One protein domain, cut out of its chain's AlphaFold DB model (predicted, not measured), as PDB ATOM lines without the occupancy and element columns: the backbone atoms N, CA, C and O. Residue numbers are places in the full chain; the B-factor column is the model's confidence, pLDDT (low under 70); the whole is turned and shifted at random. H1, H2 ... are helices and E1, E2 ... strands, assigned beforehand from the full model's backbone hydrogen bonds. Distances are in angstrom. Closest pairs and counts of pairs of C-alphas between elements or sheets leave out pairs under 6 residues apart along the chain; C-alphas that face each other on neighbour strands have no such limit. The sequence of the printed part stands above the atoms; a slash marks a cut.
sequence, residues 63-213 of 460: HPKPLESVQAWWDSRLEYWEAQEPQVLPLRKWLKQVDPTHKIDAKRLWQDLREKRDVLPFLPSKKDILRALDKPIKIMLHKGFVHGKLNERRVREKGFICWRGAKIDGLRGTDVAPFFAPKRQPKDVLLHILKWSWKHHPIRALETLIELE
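What this domain is: This is residues 63 to 213 of the 460 residues of an uncharacterized protein of Deltaproteobacteria bacterium (UniProt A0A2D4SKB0). The model is a broad U with a helical hairpin in its hollow: the strand pairs E1 with E2 and E3 with E4, joined where E2 runs on into E3, make the base, H1 and H5 stand at one end, and H3 and H4 at the other. The hairpin H6 and H7 packs on H3 with H7 and on H2, which is near the base, with H6, while the long link of residues 172 to 186 runs between H6 and the end with H1 and H5. The printed part has 151 residues, with seven named helices and four named strands in the order H1, E1, H2, H3, H4, E2, E3, H5, E4, H6, H7. Both sheets have two antiparallel strands, in the orders E1 - E2 and E3 - E4, and the class is mixed, helices and strands. The whole is compact, with a radius of gyration of the C-alphas of 15.7 A and spans of 42 by 37 by 25 A.

How they stand to each other: E3, residues 142 to 147, and E4, residues 166 to 171, are antiparallel neighbours at 145 degrees; N 146 and O 167 are 2.9 A apart, and N 170 and O 144 also 2.9 A, both within hydrogen-bond range. Residues 82 to 83 pair with residues 142 to 143 of E3, antiparallel. E2, residues 136 to 139, runs on into E3 across a break of 2 residues, at 75 degrees. E2 is the antiparallel neighbour of E1, residues 87 to 90, also at 145 degrees, with N 137 and O 89 2.9 A apart and N 87 and O 139 3.0 A apart. H6, residues 187 to 200, touches H2, residues 91 to 97, with its residues 191 to 195 alone; they are about perpendicular at 83 degrees, and the closest C-alphas, of Leu 95 and Lys 195, are 6.0 A apart. H6 and H7, residues 202 to 211, form a helical hairpin at a shallow tilt of 20 degrees, opposite ways; their closest C-alphas, of Ser 197 and Ala 205, are 4.9 A apart. H7 touches H3, residues 106 to 115, at a steep tilt of 67 degrees, only just short of about perpendicular, opposite ways; the closest C-alphas, of Leu 113 and Pro 202, are 6.0 A apart. H3 and H4, residues 126 to 134, form a second helical hairpin at a steep tilt of 42 degrees, opposite ways, with the C-alphas of Trp 110 and Lys 126 closest at 5.8 A. H4 touches H2 at a steep tilt of 61 degrees, the same way, with the C-alphas of Leu 91 and Leu 133 closest at 4.9 A. H1, residues 66 to 76, and H5, residues 152 to 156, only just touch, with 3 pairs of C-alphas within 8 A; those of Pro 66 and Val 155 are closest at 6.0 A. H1 is apart from H6 and H7. Every O i to N i+4 pair is within hydrogen-bond range in H1, H2, H3, H4, H5 and H7, and 8 of 10 are in H6.

Where its parts are: H1 begins at C-alpha 66, (32.352, 45.225, 11.411), and is 15.1 A long. E3 measures 14.1 A and E4 11.3 A. H3 is 14.4 A long and H4 12.7 A. H6, the longest helix, runs 19.6 A from C-alpha 187, (13.184, 30.385, 7.809), to C-alpha 200. H7 is 14.2 A long and ends at C-alpha 211, (9.146, 37.341, 4.281).

The domain as a whole: The two C-alphas farthest apart, those of His 63 and Lys 127, are 45.0 A apart. The printed part has no cut. The link from E4 to H6, with 15 residues, is long. The mean pLDDT of the printed part is 86.4, and residues 63 to 64, 121 and 148 to 165 are under 70.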
ATOM      1  N   HIS A  63      40.100  43.812  10.341       63.06
ATOM      2  CA  HIS A  63      38.658  43.874  10.098       63.06
ATOM      3  C   HIS A  63      38.085  45.291  10.305       63.06
ATOM      4  O   HIS A  63      37.337  45.537  11.254       63.06
ATOM      5  N   PRO A  64      38.377  46.241   9.396       62.94
ATOM      6  CA  PRO A  64      37.986  47.647   9.551       62.94
ATOM      7  C   PRO A  64      36.473  47.897   9.412       62.94
ATOM      8  O   PRO A  64      35.995  48.985   9.732       62.94
ATOM      9  N   LYS A  65      35.707  46.912   8.921       73.69
ATOM     10  CA  LYS A  65      34.275  47.027   8.614       73.69
ATOM     11  C   LYS A  65      33.466  45.943   9.339       73.69
ATOM     12  O   LYS A  65      33.279  44.850   8.807       73.69
ATOM     13  N   PRO A  66      32.918  46.243  10.527       71.88
ATOM     14  CA  PRO A  66      32.352  45.225  11.411       71.88
ATOM     15  C   PRO A  66      31.196  44.402  10.815       71.88
ATOM     16  O   PRO A  66      31.082  43.217  11.104       71.88
ATOM     17  N   LEU A  67      30.343  44.997   9.973       75.25
ATOM     18  CA  LEU A  67      29.239  44.271   9.323       75.25
ATOM     19  C   LEU A  67      29.733  43.273   8.268       75.25
ATOM     20  O   LEU A  67      29.200  42.168   8.191       75.25
ATOM     21  N   GLU A  68      30.760  43.639   7.496       79.25
ATOM     22  CA  GLU A  68      31.401  42.716   6.549       79.25
ATOM     23  C   GLU A  68      32.041  41.547   7.303       79.25
ATOM     24  O   GLU A  68      31.955  40.406   6.866       79.25
ATOM     25  N   SER A  69      32.599  41.801   8.487       77.62
ATOM     26  CA  SER A  69      33.155  40.760   9.352       77.62
ATOM     27  C   SER A  69      32.084  39.824   9.920       77.62
ATOM     28  O   SER A  69      32.297  38.617   9.960       77.62
ATOM     29  N   VAL A  70      30.914  40.344  10.320       79.75
ATOM     30  CA  VAL A  70      29.781  39.504  10.756       79.75
ATOM     31  C   VAL A  70      29.296  38.615   9.609       79.75
ATOM     32  O   VAL A  70      29.005  37.443   9.838       79.75
ATOM     33  N   GLN A  71      29.247  39.150   8.386       82.44
ATOM     34  CA  GLN A  71      28.897  38.387   7.187       82.44
ATOM     35  C   GLN A  71      29.949  37.321   6.858       82.44
ATOM     36  O   GLN A  71      29.605  36.157   6.706       82.44
ATOM     37  N   ALA A  72      31.231  37.673   6.835       82.31
ATOM     38  CA  ALA A  72      32.303  36.727   6.543       82.31
ATOM     39  C   ALA A  72      32.409  35.615   7.603       82.31
ATOM     40  O   ALA A  72      32.628  34.450   7.265       82.31
ATOM     41  N   TRP A  73      32.184  35.939   8.880       82.06
ATOM     42  CA  TRP A  73      32.071  34.940   9.939       82.06
ATOM     43  C   TRP A  73      30.839  34.044   9.752       82.06
ATOM     44  O   TRP A  73      30.937  32.827   9.901       82.06
ATOM     45  N   TRP A  74      29.691  34.630   9.385       85.00
ATOM     46  CA  TRP A  74      28.477  33.887   9.046       85.00
ATOM     47  C   TRP A  74      28.720  32.891   7.910       85.00
ATOM     48  O   TRP A  74      28.346  31.727   8.047       85.00
ATOM     49  N   ASP A  75      29.370  33.336   6.838       86.88
ATOM     50  CA  ASP A  75      29.656  32.534   5.651       86.88
ATOM     51  C   ASP A  75      30.643  31.403   5.966       86.88
ATOM     52  O   ASP A  75      30.400  30.256   5.595       86.88
ATOM     53  N   SER A  76      31.698  31.697   6.738       87.06
ATOM     54  CA  SER A  76      32.749  30.727   7.097       87.06
ATOM     55  C   SER A  76      32.214  29.500   7.834       87.06
ATOM     56  O   SER A  76      32.813  28.433   7.772       87.06
ATOM     57  N   ARG A  77      31.095  29.630   8.557       86.50
ATOM     58  CA  ARG A  77      30.537  28.521   9.339       86.50
ATOM     59  C   ARG A  77      29.447  27.729   8.630       86.50
ATOM     60  O   ARG A  77      28.986  26.753   9.209       86.50
ATOM     61  N   LEU A  78      28.989  28.155   7.447       87.62
ATOM     62  CA  LEU A  78      27.814  27.577   6.777       87.62
ATOM     63  C   LEU A  78      27.915  26.059   6.573       87.62
ATOM     64  O   LEU A  78      26.897  25.380   6.652       87.62
ATOM     65  N   GLU A  79      29.124  25.539   6.371       89.00
ATOM     66  CA  GLU A  79      29.397  24.111   6.169       89.00
ATOM     67  C   GLU A  79      29.354  23.257   7.451       89.00
ATOM     68  O   GLU A  79      29.246  22.039   7.359       89.00
ATOM     69  N   TYR A  80      29.385  23.871   8.639       90.00
ATOM     70  CA  TYR A  80      29.379  23.168   9.938       90.00
ATOM     71  C   TYR A  80      27.997  23.125  10.596       90.00
ATOM     72  O   TYR A  80      27.883  22.946  11.809       90.00
ATOM     73  N   TRP A  81      26.947  23.373   9.817       92.50
ATOM     74  CA  TRP A  81      25.574  23.371  10.297       92.50
ATOM     75  C   TRP A  81      24.897  22.043   9.993       92.50
ATOM     76  O   TRP A  81      24.686  21.686   8.836       92.50
ATOM     77  N   GLU A  82      24.466  21.362  11.044       95.25
ATOM     78  CA  GLU A  82      23.729  20.111  10.949       95.25
ATOM     79  C   GLU A  82      22.225  20.382  10.985       95.25
ATOM     80  O   GLU A  82      21.687  20.948  11.948       95.25
ATOM     81  N   ALA A  83      21.534  19.978   9.917       95.88
ATOM     82  CA  ALA A  83      20.082  20.056   9.836       95.88
ATOM     83  C   ALA A  83      19.434  19.120  10.865       95.88
ATOM     84  O   ALA A  83      19.834  17.972  11.034       95.88
ATOM     85  N   GLN A  84      18.418  19.629  11.550       95.31
ATOM     86  CA  GLN A  84      17.594  18.874  12.486       95.31
ATOM     87  C   GLN A  84      16.297  18.432  11.804       95.31
ATOM     88  O   GLN A  84      15.901  18.999  10.785       95.31
ATOM     89  N   GLU A  85      15.579  17.485  12.405       95.56
ATOM     90  CA  GLU A  85      14.273  17.062  11.893       95.56
ATOM     91  C   GLU A  85      13.296  18.251  11.768       95.56
ATOM     92  O   GLU A  85      13.106  19.012  12.731       95.56
ATOM     93  N   PRO A  86      12.661  18.450  10.596       96.50
ATOM     94  CA  PRO A  86      11.771  19.576  10.373       96.50
ATOM     95  C   PRO A  86      10.474  19.417  11.168       96.50
ATOM     96  O   PRO A  86       9.785  18.403  11.089       96.50
ATOM     97  N   GLN A  87      10.072  20.479  11.861       97.06
ATOM     98  CA  GLN A  87       8.866  20.487  12.690       97.06
ATOM     99  C   GLN A  87       7.843  21.492  12.166       97.06
ATOM    100  O   GLN A  87       8.195  22.520  11.584       97.06
ATOM    101  N   VAL A  88       6.559  21.212  12.400       97.81
ATOM    102  CA  VAL A  88       5.446  22.112  12.077       97.81
ATOM    103  C   VAL A  88       4.811  22.591  13.373       97.81
ATOM    104  O   VAL A  88       4.135  21.832  14.061       97.81
ATOM    105  N   LEU A  89       5.013  23.862  13.710       97.50
ATOM    106  CA  LEU A  89       4.486  24.467  14.934       97.50
ATOM    107  C   LEU A  89       3.868  25.836  14.624       97.50
ATOM    108  O   LEU A  89       4.326  26.514  13.703       97.50
ATOM    109  N   PRO A  90       2.868  26.294  15.401       97.94
ATOM    110  CA  PRO A  90       2.455  27.694  15.383       97.94
ATOM    111  C   PRO A  90       3.650  28.622  15.626       97.94
ATOM    112  O   PRO A  90       4.457  28.350  16.523       97.94
ATOM    113  N   LEU A  91       3.737  29.742  14.897       97.69
ATOM    114  CA  LEU A  91       4.833  30.712  15.037       97.69
ATOM    115  C   LEU A  91       5.071  31.123  16.504       97.69
ATOM    116  O   LEU A  91       6.205  31.256  16.957       97.69
ATOM    117  N   ARG A  92       4.008  31.279  17.294       96.00
ATOM    118  CA  ARG A  92       4.110  31.612  18.720       96.00
ATOM    119  C   ARG A  92       4.888  30.570  19.527       96.00
ATOM    120  O   ARG A  92       5.571  30.949  20.474       96.00
ATOM    121  N   LYS A  93       4.767  29.277  19.203       96.44
ATOM    122  CA  LYS A  93       5.531  28.211  19.873       96.44
ATOM    123  C   LYS A  93       7.002  28.286  19.480       96.44
ATOM    124  O   LYS A  93       7.848  28.258  20.363       96.44
ATOM    125  N   TRP A  94       7.280  28.500  18.197       95.88
ATOM    126  CA  TRP A  94       8.628  28.752  17.691       95.88
ATOM    127  C   TRP A  94       9.316  29.922  18.405       95.88
ATOM    128  O   TRP A  94      10.379  29.761  18.996       95.88
ATOM    129  N   LEU A  95       8.660  31.084  18.471       94.62
ATOM    130  CA  LEU A  95       9.200  32.275  19.138       94.62
ATOM    131  C   LEU A  95       9.389  32.112  20.656       94.62
ATOM    132  O   LEU A  95      10.078  32.929  21.267       94.62
ATOM    133  N   LYS A  96       8.760  31.119  21.299       92.25
ATOM    134  CA  LYS A  96       8.999  30.801  22.718       92.25
ATOM    135  C   LYS A  96      10.272  29.982  22.931       92.25
ATOM    136  O   LYS A  96      10.818  30.048  24.023       92.25
ATOM    137  N   GLN A  97      10.720  29.240  21.920       90.00
ATOM    138  CA  GLN A  97      11.918  28.398  21.987       90.00
ATOM    139  C   GLN A  97      13.210  29.178  21.714       90.00
ATOM    140  O   GLN A  97      14.294  28.650  21.924       90.00
ATOM    141  N   VAL A  98      13.101  30.427  21.250       87.75
ATOM    142  CA  VAL A  98      14.255  31.252  20.894       87.75
ATOM    143  C   VAL A  98      14.548  32.321  21.932       87.75
ATOM    144  O   VAL A  98      13.667  33.079  22.351       87.75
ATOM    145  N   ASP A  99      15.825  32.410  22.286       80.31
ATOM    146  CA  ASP A  99      16.370  33.452  23.140       80.31
ATOM    147  C   ASP A  99      16.532  34.793  22.400       80.31
ATOM    148  O   ASP A  99      16.822  34.818  21.204       80.31
ATOM    149  N   PRO A 100      16.378  35.935  23.096       77.75
ATOM    150  CA  PRO A 100      16.085  36.057  24.523       77.75
ATOM    151  C   PRO A 100      14.605  35.822  24.842       77.75
ATOM    152  O   PRO A 100      13.708  36.308  24.142       77.75
ATOM    153  N   THR A 101      14.331  35.157  25.964       79.31
ATOM    154  CA  THR A 101      12.968  34.895  26.432       79.31
ATOM    155  C   THR A 101      12.278  36.200  26.849       79.31
ATOM    156  O   THR A 101      12.544  36.780  27.896       79.31
ATOM    157  N   HIS A 102      11.377  36.699  26.006       87.12
ATOM    158  CA  HIS A 102      10.493  37.818  26.330       87.12
ATOM    159  C   HIS A 102       9.091  37.591  25.762       87.12
ATOM    160  O   HIS A 102       8.897  36.808  24.822       87.12
ATOM    161  N   LYS A 103       8.109  38.282  26.355       88.56
ATOM    162  CA  LYS A 103       6.697  38.185  25.978       88.56
ATOM    163  C   LYS A 103       6.488  38.659  24.536       88.56
ATOM    164  O   LYS A 103       6.840  39.782  24.193       88.56
ATOM    165  N   ILE A 104       5.858  37.811  23.726       92.56
ATOM    166  CA  ILE A 104       5.396  38.144  22.373       92.56
ATOM    167  C   ILE A 104       3.990  38.736  22.479       92.56
ATOM    168  O   ILE A 104       3.005  38.006  22.624       92.56
ATOM    169  N   ASP A 105       3.905  40.064  22.464       93.75
ATOM    170  CA  ASP A 105       2.652  40.805  22.609       93.75
ATOM    171  C   ASP A 105       2.243  41.448  21.275       93.75
ATOM    172  O   ASP A 105       2.858  42.405  20.802       93.75
ATOM    173  N   ALA A 106       1.191  40.904  20.657       95.06
ATOM    174  CA  ALA A 106       0.668  41.399  19.386       95.06
ATOM    175  C   ALA A 106       0.056  42.803  19.502       95.06
ATOM    176  O   ALA A 106       0.081  43.560  18.534       95.06
ATOM    177  N   LYS A 107      -0.500  43.166  20.673       95.94
ATOM    178  CA  LYS A 107      -1.040  44.514  20.895       95.94
ATOM    179  C   LYS A 107       0.101  45.523  20.883       95.94
ATOM    180  O   LYS A 107      -0.041  46.554  20.236       95.94
ATOM    181  N   ARG A 108       1.208  45.200  21.559       95.69
ATOM    182  CA  ARG A 108       2.376  46.081  21.627       95.69
ATOM    183  C   ARG A 108       2.996  46.303  20.249       95.69
ATOM    184  O   ARG A 108       3.096  47.448  19.835       95.69
ATOM    185  N   LEU A 109       3.286  45.230  19.504       95.94
ATOM    186  CA  LEU A 109       3.844  45.352  18.149       95.94
ATOM    187  C   LEU A 109       2.935  46.185  17.231       95.94
ATOM    188  O   LEU A 109       3.412  47.036  16.489       95.94
ATOM    189  N   TRP A 110       1.617  45.971  17.297       96.94
ATOM    190  CA  TRP A 110       0.665  46.760  16.515       96.94
ATOM    191  C   TRP A 110       0.686  48.255  16.877       96.94
ATOM    192  O   TRP A 110       0.589  49.091  15.983       96.94
ATOM    193  N   GLN A 111       0.814  48.595  18.165       96.88
ATOM    194  CA  GLN A 111       0.937  49.986  18.619       96.88
ATOM    195  C   GLN A 111       2.225  50.626  18.093       96.88
ATOM    196  O   GLN A 111       2.151  51.683  17.472       96.88
ATOM    197  N   ASP A 112       3.363  49.943  18.239       95.88
ATOM    198  CA  ASP A 112       4.664  50.439  17.773       95.88
ATOM    199  C   ASP A 112       4.693  50.626  16.236       95.88
ATOM    200  O   ASP A 112       5.310  51.558  15.720       95.88
ATOM    201  N   LEU A 113       3.998  49.764  15.479       95.38
ATOM    202  CA  LEU A 113       3.809  49.926  14.030       95.38
ATOM    203  C   LEU A 113       2.891  51.104  13.694       95.38
ATOM    204  O   LEU A 113       3.165  51.856  12.763       95.38
ATOM    205  N   ARG A 114       1.803  51.286  14.447       94.38
ATOM    206  CA  ARG A 114       0.856  52.386  14.234       94.38
ATOM    207  C   ARG A 114       1.511  53.752  14.438       94.38
ATOM    208  O   ARG A 114       1.208  54.664  13.680       94.38
ATOM    209  N   GLU A 115       2.406  53.881  15.414       95.06
ATOM    210  CA  GLU A 115       3.197  55.102  15.640       95.06
ATOM    211  C   GLU A 115       4.134  55.428  14.468       95.06
ATOM    212  O   GLU A 115       4.490  56.582  14.262       95.06
ATOM    213  N   LYS A 116       4.506  54.423  13.669       92.00
ATOM    214  CA  LYS A 116       5.388  54.550  12.502       92.00
ATOM    215  C   LYS A 116       4.632  54.477  11.172       92.00
ATOM    216  O   LYS A 116       5.244  54.197  10.146       92.00
ATOM    217  N   ARG A 117       3.311  54.703  11.172       86.00
ATOM    218  CA  ARG A 117       2.432  54.498  10.004       86.00
ATOM    219  C   ARG A 117       2.932  55.185   8.731       86.00
ATOM    220  O   ARG A 117       2.789  54.598   7.666       86.00
ATOM    221  N   ASP A 118       3.523  56.369   8.845       82.62
ATOM    222  CA  ASP A 118       3.900  57.200   7.693       82.62
ATOM    223  C   ASP A 118       5.058  56.624   6.868       82.62
ATOM    224  O   ASP A 118       5.210  56.958   5.698       82.62
ATOM    225  N   VAL A 119       5.858  55.729   7.455       84.62
ATOM    226  CA  VAL A 119       6.981  55.058   6.773       84.62
ATOM    227  C   VAL A 119       6.688  53.590   6.462       84.62
ATOM    228  O   VAL A 119       7.564  52.872   5.982       84.62
ATOM    229  N   LEU A 120       5.478  53.109   6.765       80.56
ATOM    230  CA  LEU A 120       5.084  51.729   6.499       80.56
ATOM    231  C   LEU A 120       4.456  51.596   5.107       80.56
ATOM    232  O   LEU A 120       3.609  52.409   4.746       80.56
ATOM    233  N   PRO A 121       4.756  50.513   4.365       69.62
ATOM    234  CA  PRO A 121       4.081  50.239   3.095       69.62
ATOM    235  C   PRO A 121       2.578  49.975   3.285       69.62
ATOM    236  O   PRO A 121       1.777  50.247   2.401       69.62
ATOM    237  N   PHE A 122       2.190  49.429   4.440       84.94
ATOM    238  CA  PHE A 122       0.809  49.288   4.898       84.94
ATOM    239  C   PHE A 122       0.812  49.029   6.411       84.94
ATOM    240  O   PHE A 122       1.793  48.529   6.969       84.94
ATOM    241  N   LEU A 123      -0.308  49.305   7.081       88.25
ATOM    242  CA  LEU A 123      -0.490  48.974   8.496       88.25
ATOM    243  C   LEU A 123      -1.331  47.688   8.633       88.25
ATOM    244  O   LEU A 123      -2.534  47.726   8.346       88.25
ATOM    245  N   PRO A 124      -0.762  46.548   9.080       91.56
ATOM    246  CA  PRO A 124      -1.556  45.359   9.378       91.56
ATOM    247  C   PRO A 124      -2.523  45.625  10.537       91.56
ATOM    248  O   PRO A 124      -2.242  46.393  11.463       91.56
ATOM    249  N   SER A 125      -3.667  44.945  10.536       92.25
ATOM    250  CA  SER A 125      -4.548  44.950  11.700       92.25
ATOM    251  C   SER A 125      -3.952  44.107  12.829       92.25
ATOM    252  O   SER A 125      -3.222  43.140  12.603       92.25
ATOM    253  N   LYS A 126      -4.340  44.393  14.076       94.25
ATOM    254  CA  LYS A 126      -3.986  43.542  15.223       94.25
ATOM    255  C   LYS A 126      -4.417  42.078  15.018       94.25
ATOM    256  O   LYS A 126      -3.726  41.166  15.470       94.25
ATOM    257  N   LYS A 127      -5.539  41.844  14.322       94.19
ATOM    258  CA  LYS A 127      -6.030  40.499  13.986       94.19
ATOM    259  C   LYS A 127      -5.109  39.788  12.992       94.19
ATOM    260  O   LYS A 127      -4.967  38.576  13.091       94.19
ATOM    261  N   ASP A 128      -4.472  40.511  12.071       93.44
ATOM    262  CA  ASP A 128      -3.491  39.939  11.136       93.44
ATOM    263  C   ASP A 128      -2.267  39.423  11.889       93.44
ATOM    264  O   ASP A 128      -1.870  38.279  11.698       93.44
ATOM    265  N   ILE A 129      -1.744  40.213  12.832       96.56
ATOM    266  CA  ILE A 129      -0.601  39.820  13.671       96.56
ATOM    267  C   ILE A 129      -0.950  38.615  14.558       96.56
ATOM    268  O   ILE A 129      -0.148  37.695  14.700       96.56
ATOM    269  N   LEU A 130      -2.153  38.584  15.143       96.81
ATOM    270  CA  LEU A 130      -2.610  37.426  15.920       96.81
ATOM    271  C   LEU A 130      -2.713  36.166  15.053       96.81
ATOM    272  O   LEU A 130      -2.166  35.134  15.426       96.81
ATOM    273  N   ARG A 131      -3.329  36.268  13.869       96.06
ATOM    274  CA  ARG A 131      -3.408  35.151  12.915       96.06
ATOM    275  C   ARG A 131      -2.027  34.663  12.483       96.06
ATOM    276  O   ARG A 131      -1.815  33.458  12.430       96.06
ATOM    277  N   ALA A 132      -1.091  35.575  12.229       96.75
ATOM    278  CA  ALA A 132       0.289  35.234  11.899       96.75
ATOM    279  C   ALA A 132       0.968  34.428  13.019       96.75
ATOM    280  O   ALA A 132       1.633  33.434  12.742       96.75
ATOM    281  N   LEU A 133       0.764  34.812  14.284       97.25
ATOM    282  CA  LEU A 133       1.323  34.101  15.439       97.25
ATOM    283  C   LEU A 133       0.771  32.683  15.613       97.25
ATOM    284  O   LEU A 133       1.486  31.809  16.109       97.25
ATOM    285  N   ASP A 134      -0.479  32.456  15.230       96.94
ATOM    286  CA  ASP A 134      -1.145  31.166  15.415       96.94
ATOM    287  C   ASP A 134      -1.054  30.266  14.165       96.94
ATOM    288  O   ASP A 134      -1.341  29.072  14.247       96.94
ATOM    289  N   LYS A 135      -0.580  30.797  13.025       96.56
ATOM    290  CA  LYS A 135      -0.363  30.040  11.781       96.56
ATOM    291  C   LYS A 135       0.766  29.005  11.964       96.56
ATOM    292  O   LYS A 135       1.875  29.379  12.360       96.56
ATOM    293  N   PRO A 136       0.515  27.711  11.679       97.50
ATOM    294  CA  PRO A 136       1.556  26.690  11.668       97.50
ATOM    295  C   PRO A 136       2.567  26.938  10.549       97.50
ATOM    296  O   PRO A 136       2.185  27.194   9.407       97.50
ATOM    297  N   ILE A 137       3.853  26.827  10.871       97.00
ATOM    298  CA  ILE A 137       4.954  26.939   9.913       97.00
ATOM    299  C   ILE A 137       5.914  25.764  10.068       97.00
ATOM    300  O   ILE A 137       6.316  25.414  11.182       97.00
ATOM    301  N   LYS A 138       6.272  25.161   8.927       97.38
ATOM    302  CA  LYS A 138       7.312  24.135   8.836       97.38
ATOM    303  C   LYS A 138       8.680  24.809   8.841       97.38
ATOM    304  O   LYS A 138       8.966  25.593   7.931       97.38
ATOM    305  N   ILE A 139       9.500  24.510   9.843       96.12
ATOM    306  CA  ILE A 139      10.871  25.015   9.964       96.12
ATOM    307  C   ILE A 139      11.803  23.844  10.255       96.12
ATOM    308  O   ILE A 139      11.507  22.986  11.083       96.12
ATOM    309  N   MET A 140      12.924  23.834   9.541       96.44
ATOM    310  CA  MET A 140      14.063  22.958   9.771       96.44
ATOM    311  C   MET A 140      15.117  23.789  10.494       96.44
ATOM    312  O   MET A 140      15.639  24.743   9.917       96.44
ATOM    313  N   LEU A 141      15.348  23.491  11.771       95.19
ATOM    314  CA  LEU A 141      16.415  24.144  12.519       95.19
ATOM    315  C   LEU A 141      17.757  23.565  12.088       95.19
ATOM    316  O   LEU A 141      17.840  22.401  11.704       95.19
ATOM    317  N   HIS A 142      18.803  24.366  12.219       95.12
ATOM    318  CA  HIS A 142      20.168  23.882  12.119       95.12
ATOM    319  C   HIS A 142      20.880  24.147  13.439       95.12
ATOM    320  O   HIS A 142      20.596  25.151  14.109       95.12
ATOM    321  N   LYS A 143      21.790  23.240  13.794       93.75
ATOM    322  CA  LYS A 143      22.685  23.327  14.948       93.75
ATOM    323  C   LYS A 143      24.139  23.362  14.497       93.75
ATOM    324  O   LYS A 143      24.493  22.715  13.520       93.75
ATOM    325  N   GLY A 144      24.951  24.154  15.179       90.94
ATOM    326  CA  GLY A 144      26.355  24.332  14.842       90.94
ATOM    327  C   GLY A 144      26.950  25.534  15.557       90.94
ATOM    328  O   GLY A 144      26.411  26.027  16.556       90.94
ATOM    329  N   PHE A 145      28.070  26.024  15.033       86.88
ATOM    330  CA  PHE A 145      28.837  27.081  15.679       86.88
ATOM    331  C   PHE A 145      28.059  28.400  15.721       86.88
ATOM    332  O   PHE A 145      27.741  28.971  14.680       86.88
ATOM    333  N   VAL A 146      27.794  28.937  16.916       83.62
ATOM    334  CA  VAL A 146      27.139  30.243  17.123       83.62
ATOM    335  C   VAL A 146      27.874  31.148  18.069       83.62
ATOM    336  O   VAL A 146      28.637  30.702  18.917       83.62
ATOM    337  N   HIS A 147      27.543  32.430  18.000       77.38
ATOM    338  CA  HIS A 147      27.957  33.410  18.968       77.38
ATOM    339  C   HIS A 147      26.848  33.621  20.013       77.38
ATOM    340  O   HIS A 147      25.739  34.041  19.699       77.38
ATOM    341  N   GLY A 148      27.122  33.372  21.294       65.69
ATOM    342  CA  GLY A 148      26.068  33.375  22.316       65.69
ATOM    343  C   GLY A 148      25.486  34.748  22.676       65.69
ATOM    344  O   GLY A 148      24.393  34.803  23.233       65.69
ATOM    345  N   LYS A 149      26.201  35.858  22.423       62.91
ATOM    346  CA  LYS A 149      25.769  37.227  22.804       62.91
ATOM    347  C   LYS A 149      26.272  38.326  21.856       62.91
ATOM    348  O   LYS A 149      26.804  39.334  22.324       62.91
ATOM    349  N   LEU A 150      26.175  38.136  20.537       67.31
ATOM    350  CA  LEU A 150      26.580  39.194  19.604       67.31
ATOM    351  C   LEU A 150      25.521  40.305  19.657       67.31
ATOM    352  O   LEU A 150      24.339  40.051  19.448       67.31
ATOM    353  N   ASN A 151      25.917  41.521  20.025       64.12
ATOM    354  CA  ASN A 151      25.028  42.682  20.051       64.12
ATOM    355  C   ASN A 151      25.738  43.886  19.435       64.12
ATOM    356  O   ASN A 151      26.963  43.896  19.323       64.12
ATOM    357  N   GLU A 152      24.973  44.900  19.031       59.72
ATOM    358  CA  GLU A 152      25.523  46.057  18.317       59.72
ATOM    359  C   GLU A 152      26.648  46.761  19.081       59.72
ATOM    360  O   GLU A 152      27.586  47.254  18.463       59.72
ATOM    361  N   ARG A 153      26.603  46.766  20.420       57.00
ATOM    362  CA  ARG A 153      27.657  47.358  21.251       57.00
ATOM    363  C   ARG A 153      28.987  46.618  21.100       57.00
ATOM    364  O   ARG A 153      30.011  47.271  20.969       57.00
ATOM    365  N   ARG A 154      28.973  45.281  21.061       58.94
ATOM    366  CA  ARG A 154      30.193  44.475  20.868       58.94
ATOM    367  C   ARG A 154      30.829  44.692  19.495       58.94
ATOM    368  O   ARG A 154      32.039  44.633  19.390       58.94
ATOM    369  N   VAL A 155      30.025  44.996  18.478       60.94
ATOM    370  CA  VAL A 155      30.471  45.176  17.086       60.94
ATOM    371  C   VAL A 155      31.065  46.577  16.819       60.94
ATOM    372  O   VAL A 155      31.831  46.750  15.874       60.94
ATOM    373  N   ARG A 156      30.751  47.594  17.640       52.94
ATOM    374  CA  ARG A 156      31.056  49.016  17.352       52.94
ATOM    375  C   ARG A 156      32.406  49.538  17.870       52.94
ATOM    376  O   ARG A 156      32.862  50.568  17.382       52.94
ATOM    377  N   GLU A 157      33.088  48.863  18.791       50.50
ATOM    378  CA  GLU A 157      34.355  49.363  19.359       50.50
ATOM    379  C   GLU A 157      35.575  48.980  18.496       50.50
ATOM    380  O   GLU A 157      36.427  48.250  18.957       50.50
ATOM    381  N   LYS A 158      35.692  49.475  17.250       52.72
ATOM    382  CA  LYS A 158      36.816  49.202  16.306       52.72
ATOM    383  C   LYS A 158      36.920  47.760  15.754       52.72
ATOM    384  O   LYS A 158      38.021  47.256  15.576       52.72
ATOM    385  N   GLY A 159      35.806  47.095  15.435       50.69
ATOM    386  CA  GLY A 159      35.853  45.824  14.681       50.69
ATOM    387  C   GLY A 159      36.064  44.561  15.518       50.69
ATOM    388  O   GLY A 159      36.370  43.502  14.974       50.69
ATOM    389  N   PHE A 160      35.856  44.634  16.832       54.09
ATOM    390  CA  PHE A 160      35.933  43.461  17.697       54.09
ATOM    391  C   PHE A 160      34.724  42.545  17.495       54.09
ATOM    392  O   PHE A 160      33.679  42.696  18.125       54.09
ATOM    393  N   ILE A 161      34.880  41.503  16.681       58.03
ATOM    394  CA  ILE A 161      34.074  40.294  16.864       58.03
ATOM    395  C   ILE A 161      34.679  39.543  18.052       58.03
ATOM    396  O   ILE A 161      35.480  38.626  17.911       58.03
ATOM    397  N   CYS A 162      34.337  39.972  19.266       56.38
ATOM    398  CA  CYS A 162      34.697  39.219  20.463       56.38
ATOM    399  C   CYS A 162      33.886  37.929  20.478       56.38
ATOM    400  O   CYS A 162      32.718  37.998  20.839       56.38
ATOM    401  N   TRP A 163      34.513  36.787  20.195       63.44
ATOM    402  CA  TRP A 163      34.004  35.401  20.258       63.44
ATOM    403  C   TRP A 163      33.500  34.923  21.638       63.44
ATOM    404  O   TRP A 163      33.274  33.737  21.882       63.44
ATOM    405  N   ARG A 164      33.315  35.848  22.579       59.59
ATOM    406  CA  ARG A 164      32.905  35.573  23.950       59.59
ATOM    407  C   ARG A 164      31.547  34.880  24.001       59.59
ATOM    408  O   ARG A 164      30.508  35.485  23.700       59.59
ATOM    409  N   GLY A 165      31.551  33.667  24.546       63.59
ATOM    410  CA  GLY A 165      30.357  32.843  24.709       63.59
ATOM    411  C   GLY A 165      29.899  32.202  23.406       63.59
ATOM    412  O   GLY A 165      28.715  31.883  23.280       63.59
ATOM    413  N   ALA A 166      30.801  32.065  22.433       74.75
ATOM    414  CA  ALA A 166      30.545  31.231  21.281       74.75
ATOM    415  C   ALA A 166      30.372  29.763  21.708       74.75
ATOM    416  O   ALA A 166      30.902  29.323  22.728       74.75
ATOM    417  N   LYS A 167      29.539  29.034  20.974       79.19
ATOM    418  CA  LYS A 167      29.125  27.667  21.290       79.19
ATOM    419  C   LYS A 167      29.254  26.819  20.042       79.19
ATOM    420  O   LYS A 167      28.938  27.299  18.960       79.19
ATOM    421  N   ILE A 168      29.661  25.571  20.231       81.38
ATOM    422  CA  ILE A 168      29.782  24.573  19.162       81.38
ATOM    423  C   ILE A 168      28.398  24.065  18.732       81.38
ATOM    424  O   ILE A 168      28.186  23.786  17.561       81.38
ATOM    425  N   ASP A 169      27.443  24.011  19.667       85.25
ATOM    426  CA  ASP A 169      26.063  23.577  19.424       85.25
ATOM    427  C   ASP A 169      25.065  24.683  19.808       85.25
ATOM    428  O   ASP A 169      24.570  24.752  20.937       85.25
ATOM    429  N   GLY A 170      24.787  25.607  18.890       88.69
ATOM    430  CA  GLY A 170      23.669  26.536  19.032       88.69
ATOM    431  C   GLY A 170      22.885  26.724  17.743       88.69
ATOM    432  O   GLY A 170      23.225  26.159  16.713       88.69
ATOM    433  N   LEU A 171      21.791  27.489  17.819       90.81
ATOM    434  CA  LEU A 171      20.807  27.596  16.739       90.81
ATOM    435  C   LEU A 171      21.147  28.669  15.703       90.81
ATOM    436  O   LEU A 171      21.525  29.800  16.038       90.81
ATOM    437  N   ARG A 172      20.940  28.319  14.434       90.62
ATOM    438  CA  ARG A 172      21.251  29.161  13.277       90.62
ATOM    439  C   ARG A 172      20.481  30.468  13.301       90.62
ATOM    440  O   ARG A 172      19.261  30.476  13.332       90.62
ATOM    441  N   GLY A 173      21.203  31.586  13.234       87.81
ATOM    442  CA  GLY A 173      20.609  32.927  13.194       87.81
ATOM    443  C   GLY A 173      20.581  33.674  14.532       87.81
ATOM    444  O   GLY A 173      20.299  34.870  14.540       87.81
ATOM    445  N   THR A 174      20.897  33.011  15.653       85.56
ATOM    446  CA  THR A 174      20.810  33.593  17.013       85.56
ATOM    447  C   THR A 174      21.605  34.892  17.189       85.56
ATOM    448  O   THR A 174      21.189  35.803  17.899       85.56
ATOM    449  N   ASP A 175      22.751  34.986  16.536       80.81
ATOM    450  CA  ASP A 175      23.751  36.051  16.659       80.81
ATOM    451  C   ASP A 175      23.631  37.153  15.608       80.81
ATOM    452  O   ASP A 175      24.003  38.295  15.873       80.81
ATOM    453  N   VAL A 176      23.106  36.827  14.428       81.50
ATOM    454  CA  VAL A 176      22.964  37.776  13.313       81.50
ATOM    455  C   VAL A 176      21.641  38.532  13.316       81.50
ATOM    456  O   VAL A 176      21.511  39.531  12.612       81.50
ATOM    457  N   ALA A 177      20.677  38.108  14.139       85.88
ATOM    458  CA  ALA A 177      19.355  38.720  14.241       85.88
ATOM    459  C   ALA A 177      19.344  40.266  14.368       85.88
ATOM    460  O   ALA A 177      18.504  40.903  13.722       85.88
ATOM    461  N   PRO A 178      20.259  40.906  15.129       85.69
ATOM    462  CA  PRO A 178      20.333  42.368  15.208       85.69
ATOM    463  C   PRO A 178      20.840  43.050  13.930       85.69
ATOM    464  O   PRO A 178      20.545  44.221  13.697       85.69
ATOM    465  N   PHE A 179      21.594  42.342  13.091       84.31
ATOM    466  CA  PHE A 179      22.407  42.944  12.032       84.31
ATOM    467  C   PHE A 179      21.822  42.750  10.638       84.31
ATOM    468  O   PHE A 179      21.948  43.639   9.798       84.31
ATOM    469  N   PHE A 180      21.186  41.609  10.382       86.31
ATOM    470  CA  PHE A 180      20.730  41.269   9.038       86.31
ATOM    471  C   PHE A 180      19.296  41.721   8.772       86.31
ATOM    472  O   PHE A 180      18.424  41.702   9.646       86.31
ATOM    473  N   ALA A 181      19.063  42.133   7.524       90.38
ATOM    474  CA  ALA A 181      17.724  42.367   7.012       90.38
ATOM    475  C   ALA A 181      17.015  41.019   6.762       90.38
ATOM    476  O   ALA A 181      17.683  40.043   6.417       90.38
ATOM    477  N   PRO A 182      15.677  40.950   6.880       93.31
ATOM    478  CA  PRO A 182      14.942  39.694   6.706       93.31
ATOM    479  C   PRO A 182      15.011  39.146   5.274       93.31
ATOM    480  O   PRO A 182      14.962  37.944   5.057       93.31
ATOM    481  N   LYS A 183      15.140  40.019   4.276       91.56
ATOM    482  CA  LYS A 183      15.036  39.656   2.861       91.56
ATOM    483  C   LYS A 183      15.996  38.519   2.472       91.56
ATOM    484  O   LYS A 183      17.203  38.640   2.682       91.56
ATOM    485  N   ARG A 184      15.464  37.473   1.823       88.62
ATOM    486  CA  ARG A 184      16.194  36.293   1.311       88.62
ATOM    487  C   ARG A 184      16.909  35.466   2.387       88.62
ATOM    488  O   ARG A 184      17.866  34.762   2.073       88.62
ATOM    489  N   GLN A 185      16.460  35.530   3.637       92.69
ATOM    490  CA  GLN A 185      17.012  34.704   4.713       92.69
ATOM    491  C   GLN A 185      16.241  33.382   4.858       92.69
ATOM    492  O   GLN A 185      15.028  33.342   4.635       92.69
ATOM    493  N   PRO A 186      16.904  32.282   5.251       93.94
ATOM    494  CA  PRO A 186      16.220  31.022   5.519       93.94
ATOM    495  C   PRO A 186      15.313  31.121   6.759       93.94
ATOM    496  O   PRO A 186      15.498  31.968   7.635       93.94
ATOM    497  N   LYS A 187      14.284  30.266   6.828       95.31
ATOM    498  CA  LYS A 187      13.184  30.385   7.809       95.31
ATOM    499  C   LYS A 187      13.625  30.278   9.268       95.31
ATOM    500  O   LYS A 187      13.044  30.941  10.124       95.31
ATOM    501  N   ASP A 188      14.619  29.448   9.555       94.25
ATOM    502  CA  ASP A 188      15.222  29.332  10.881       94.25
ATOM    503  C   ASP A 188      15.923  30.637  11.285       94.25
ATOM    504  O   ASP A 188      15.677  31.146  12.373       94.25
ATOM    505  N   VAL A 189      16.663  31.275  10.376       94.25
ATOM    506  CA  VAL A 189      17.271  32.599  10.605       94.25
ATOM    507  C   VAL A 189      16.217  33.688  10.791       94.25
ATOM    508  O   VAL A 189      16.312  34.492  11.723       94.25
ATOM    509  N   LEU A 190      15.179  33.693   9.952       96.56
ATOM    510  CA  LEU A 190      14.052  34.625  10.062       96.56
ATOM    511  C   LEU A 190      13.366  34.543  11.425       96.56
ATOM    512  O   LEU A 190      12.910  35.557  11.943       96.56
ATOM    513  N   LEU A 191      13.320  33.365  12.042       95.75
ATOM    514  CA  LEU A 191      12.735  33.168  13.365       95.75
ATOM    515  C   LEU A 191      13.510  33.945  14.442       95.75
ATOM    516  O   LEU A 191      12.898  34.611  15.284       95.75
ATOM    517  N   HIS A 192      14.842  33.937  14.373       93.88
ATOM    518  CA  HIS A 192      15.700  34.717  15.267       93.88
ATOM    519  C   HIS A 192      15.625  36.224  14.975       93.88
ATOM    520  O   HIS A 192      15.465  37.013  15.913       93.88
ATOM    521  N   ILE A 193      15.645  36.630  13.696       94.62
ATOM    522  CA  ILE A 193      15.446  38.035  13.289       94.62
ATOM    523  C   ILE A 193      14.100  38.546  13.810       94.62
ATOM    524  O   ILE A 193      14.041  39.618  14.419       94.62
ATOM    525  N   LEU A 194      13.022  37.774  13.639       96.06
ATOM    526  CA  LEU A 194      11.687  38.125  14.115       96.06
ATOM    527  C   LEU A 194      11.660  38.251  15.633       96.06
ATOM    528  O   LEU A 194      11.144  39.236  16.153       96.06
ATOM    529  N   LYS A 195      12.226  37.275  16.353       94.25
ATOM    530  CA  LYS A 195      12.249  37.291  17.817       94.25
ATOM    531  C   LYS A 195      12.934  38.544  18.348       94.25
ATOM    532  O   LYS A 195      12.389  39.198  19.231       94.25
ATOM    533  N   TRP A 196      14.102  38.889  17.815       92.62
ATOM    534  CA  TRP A 196      14.828  40.086  18.231       92.62
ATOM    535  C   TRP A 196      14.083  41.370  17.836       92.62
ATOM    536  O   TRP A 196      13.824  42.238  18.677       92.62
ATOM    537  N   SER A 197      13.674  41.476  16.571       93.56
ATOM    538  CA  SER A 197      13.021  42.678  16.039       93.56
ATOM    539  C   SER A 197      11.654  42.946  16.667       93.56
ATOM    540  O   SER A 197      11.278  44.111  16.782       93.56
ATOM    541  N   TRP A 198      10.950  41.924  17.168       94.31
ATOM    542  CA  TRP A 198       9.663  42.086  17.859       94.31
ATOM    543  C   TRP A 198       9.729  43.098  19.004       94.31
ATOM    544  O   TRP A 198       8.776  43.839  19.232       94.31
ATOM    545  N   LYS A 199      10.851  43.123  19.736       90.69
ATOM    546  CA  LYS A 199      11.072  44.030  20.867       90.69
ATOM    547  C   LYS A 199      11.831  45.296  20.475       90.69
ATOM    548  O   LYS A 199      11.619  46.337  21.089       90.69
ATOM    549  N   HIS A 200      12.745  45.196  19.513       91.12
ATOM    550  CA  HIS A 200      13.740  46.241  19.259       91.12
ATOM    551  C   HIS A 200      13.498  47.046  17.979       91.12
ATOM    552  O   HIS A 200      13.951  48.182  17.886       91.12
ATOM    553  N   HIS A 201      12.802  46.484  16.988       93.19
ATOM    554  CA  HIS A 201      12.690  47.084  15.664       93.19
ATOM    555  C   HIS A 201      11.371  46.685  14.962       93.19
ATOM    556  O   HIS A 201      11.371  45.805  14.095       93.19
ATOM    557  N   PRO A 202      10.241  47.358  15.256       94.75
ATOM    558  CA  PRO A 202       8.906  46.934  14.811       94.75
ATOM    559  C   PRO A 202       8.749  46.840  13.284       94.75
ATOM    560  O   PRO A 202       8.098  45.918  12.803       94.75
ATOM    561  N   ILE A 203       9.381  47.735  12.508       94.12
ATOM    562  CA  ILE A 203       9.328  47.699  11.031       94.12
ATOM    563  C   ILE A 203       9.960  46.402  10.502       94.12
ATOM    564  O   ILE A 203       9.293  45.634   9.821       94.12
ATOM    565  N   ARG A 204      11.199  46.095  10.905       94.81
ATOM    566  CA  ARG A 204      11.877  44.820  10.620       94.81
ATOM    567  C   ARG A 204      11.076  43.597  11.072       94.81
ATOM    568  O   ARG A 204      11.081  42.581  10.381       94.81
ATOM    569  N   ALA A 205      10.355  43.675  12.191       95.62
ATOM    570  CA  ALA A 205       9.465  42.589  12.603       95.62
ATOM    571  C   ALA A 205       8.327  42.379  11.590       95.62
ATOM    572  O   ALA A 205       8.050  41.241  11.213       95.62
ATOM    573  N   LEU A 206       7.713  43.458  11.092       95.06
ATOM    574  CA  LEU A 206       6.713  43.382  10.023       95.06
ATOM    575  C   LEU A 206       7.308  42.848   8.713       95.06
ATOM    576  O   LEU A 206       6.727  41.943   8.124       95.06
ATOM    577  N   GLU A 207       8.472  43.338   8.289       94.38
ATOM    578  CA  GLU A 207       9.189  42.826   7.109       94.38
ATOM    579  C   GLU A 207       9.459  41.324   7.226       94.38
ATOM    580  O   GLU A 207       9.258  40.578   6.274       94.38
ATOM    581  N   THR A 208       9.837  40.859   8.417       96.31
ATOM    582  CA  THR A 208      10.079  39.436   8.673       96.31
ATOM    583  C   THR A 208       8.790  38.615   8.612       96.31
ATOM    584  O   THR A 208       8.787  37.503   8.091       96.31
ATOM    585  N   LEU A 209       7.668  39.147   9.114       96.25
ATOM    586  CA  LEU A 209       6.352  38.506   8.989       96.25
ATOM    587  C   LEU A 209       5.880  38.426   7.528       96.25
ATOM    588  O   LEU A 209       5.169  37.485   7.176       96.25
ATOM    589  N   ILE A 210       6.272  39.391   6.692       92.38
ATOM    590  CA  ILE A 210       6.012  39.381   5.248       92.38
ATOM    591  C   ILE A 210       6.894  38.343   4.552       92.38
ATOM    592  O   ILE A 210       6.369  37.530   3.798       92.38
ATOM    593  N   GLU A 211       8.196  38.311   4.852       93.81
ATOM    594  CA  GLU A 211       9.146  37.341   4.281       93.81
ATOM    595  C   GLU A 211       8.785  35.890   4.648       93.81
ATOM    596  O   GLU A 211       8.956  34.973   3.853       93.81
ATOM    597  N   LEU A 212       8.219  35.673   5.840       94.88
ATOM    598  CA  LEU A 212       7.674  34.374   6.257       94.88
ATOM    599  C   LEU A 212       6.306  34.042   5.626       94.88
ATOM    600  O   LEU A 212       5.730  33.001   5.952       94.88
ATOM    601  N   GLU A 213       5.761  34.917   4.776       92.62
ATOM    602  CA  GLU A 213       4.438  34.785   4.147       92.62
ATOM    603  C   GLU A 213       3.298  34.627   5.175       92.62
ATOM    604  O   GLU A 213       2.312  33.895   4.994       92.62
TER     605      GLU A 213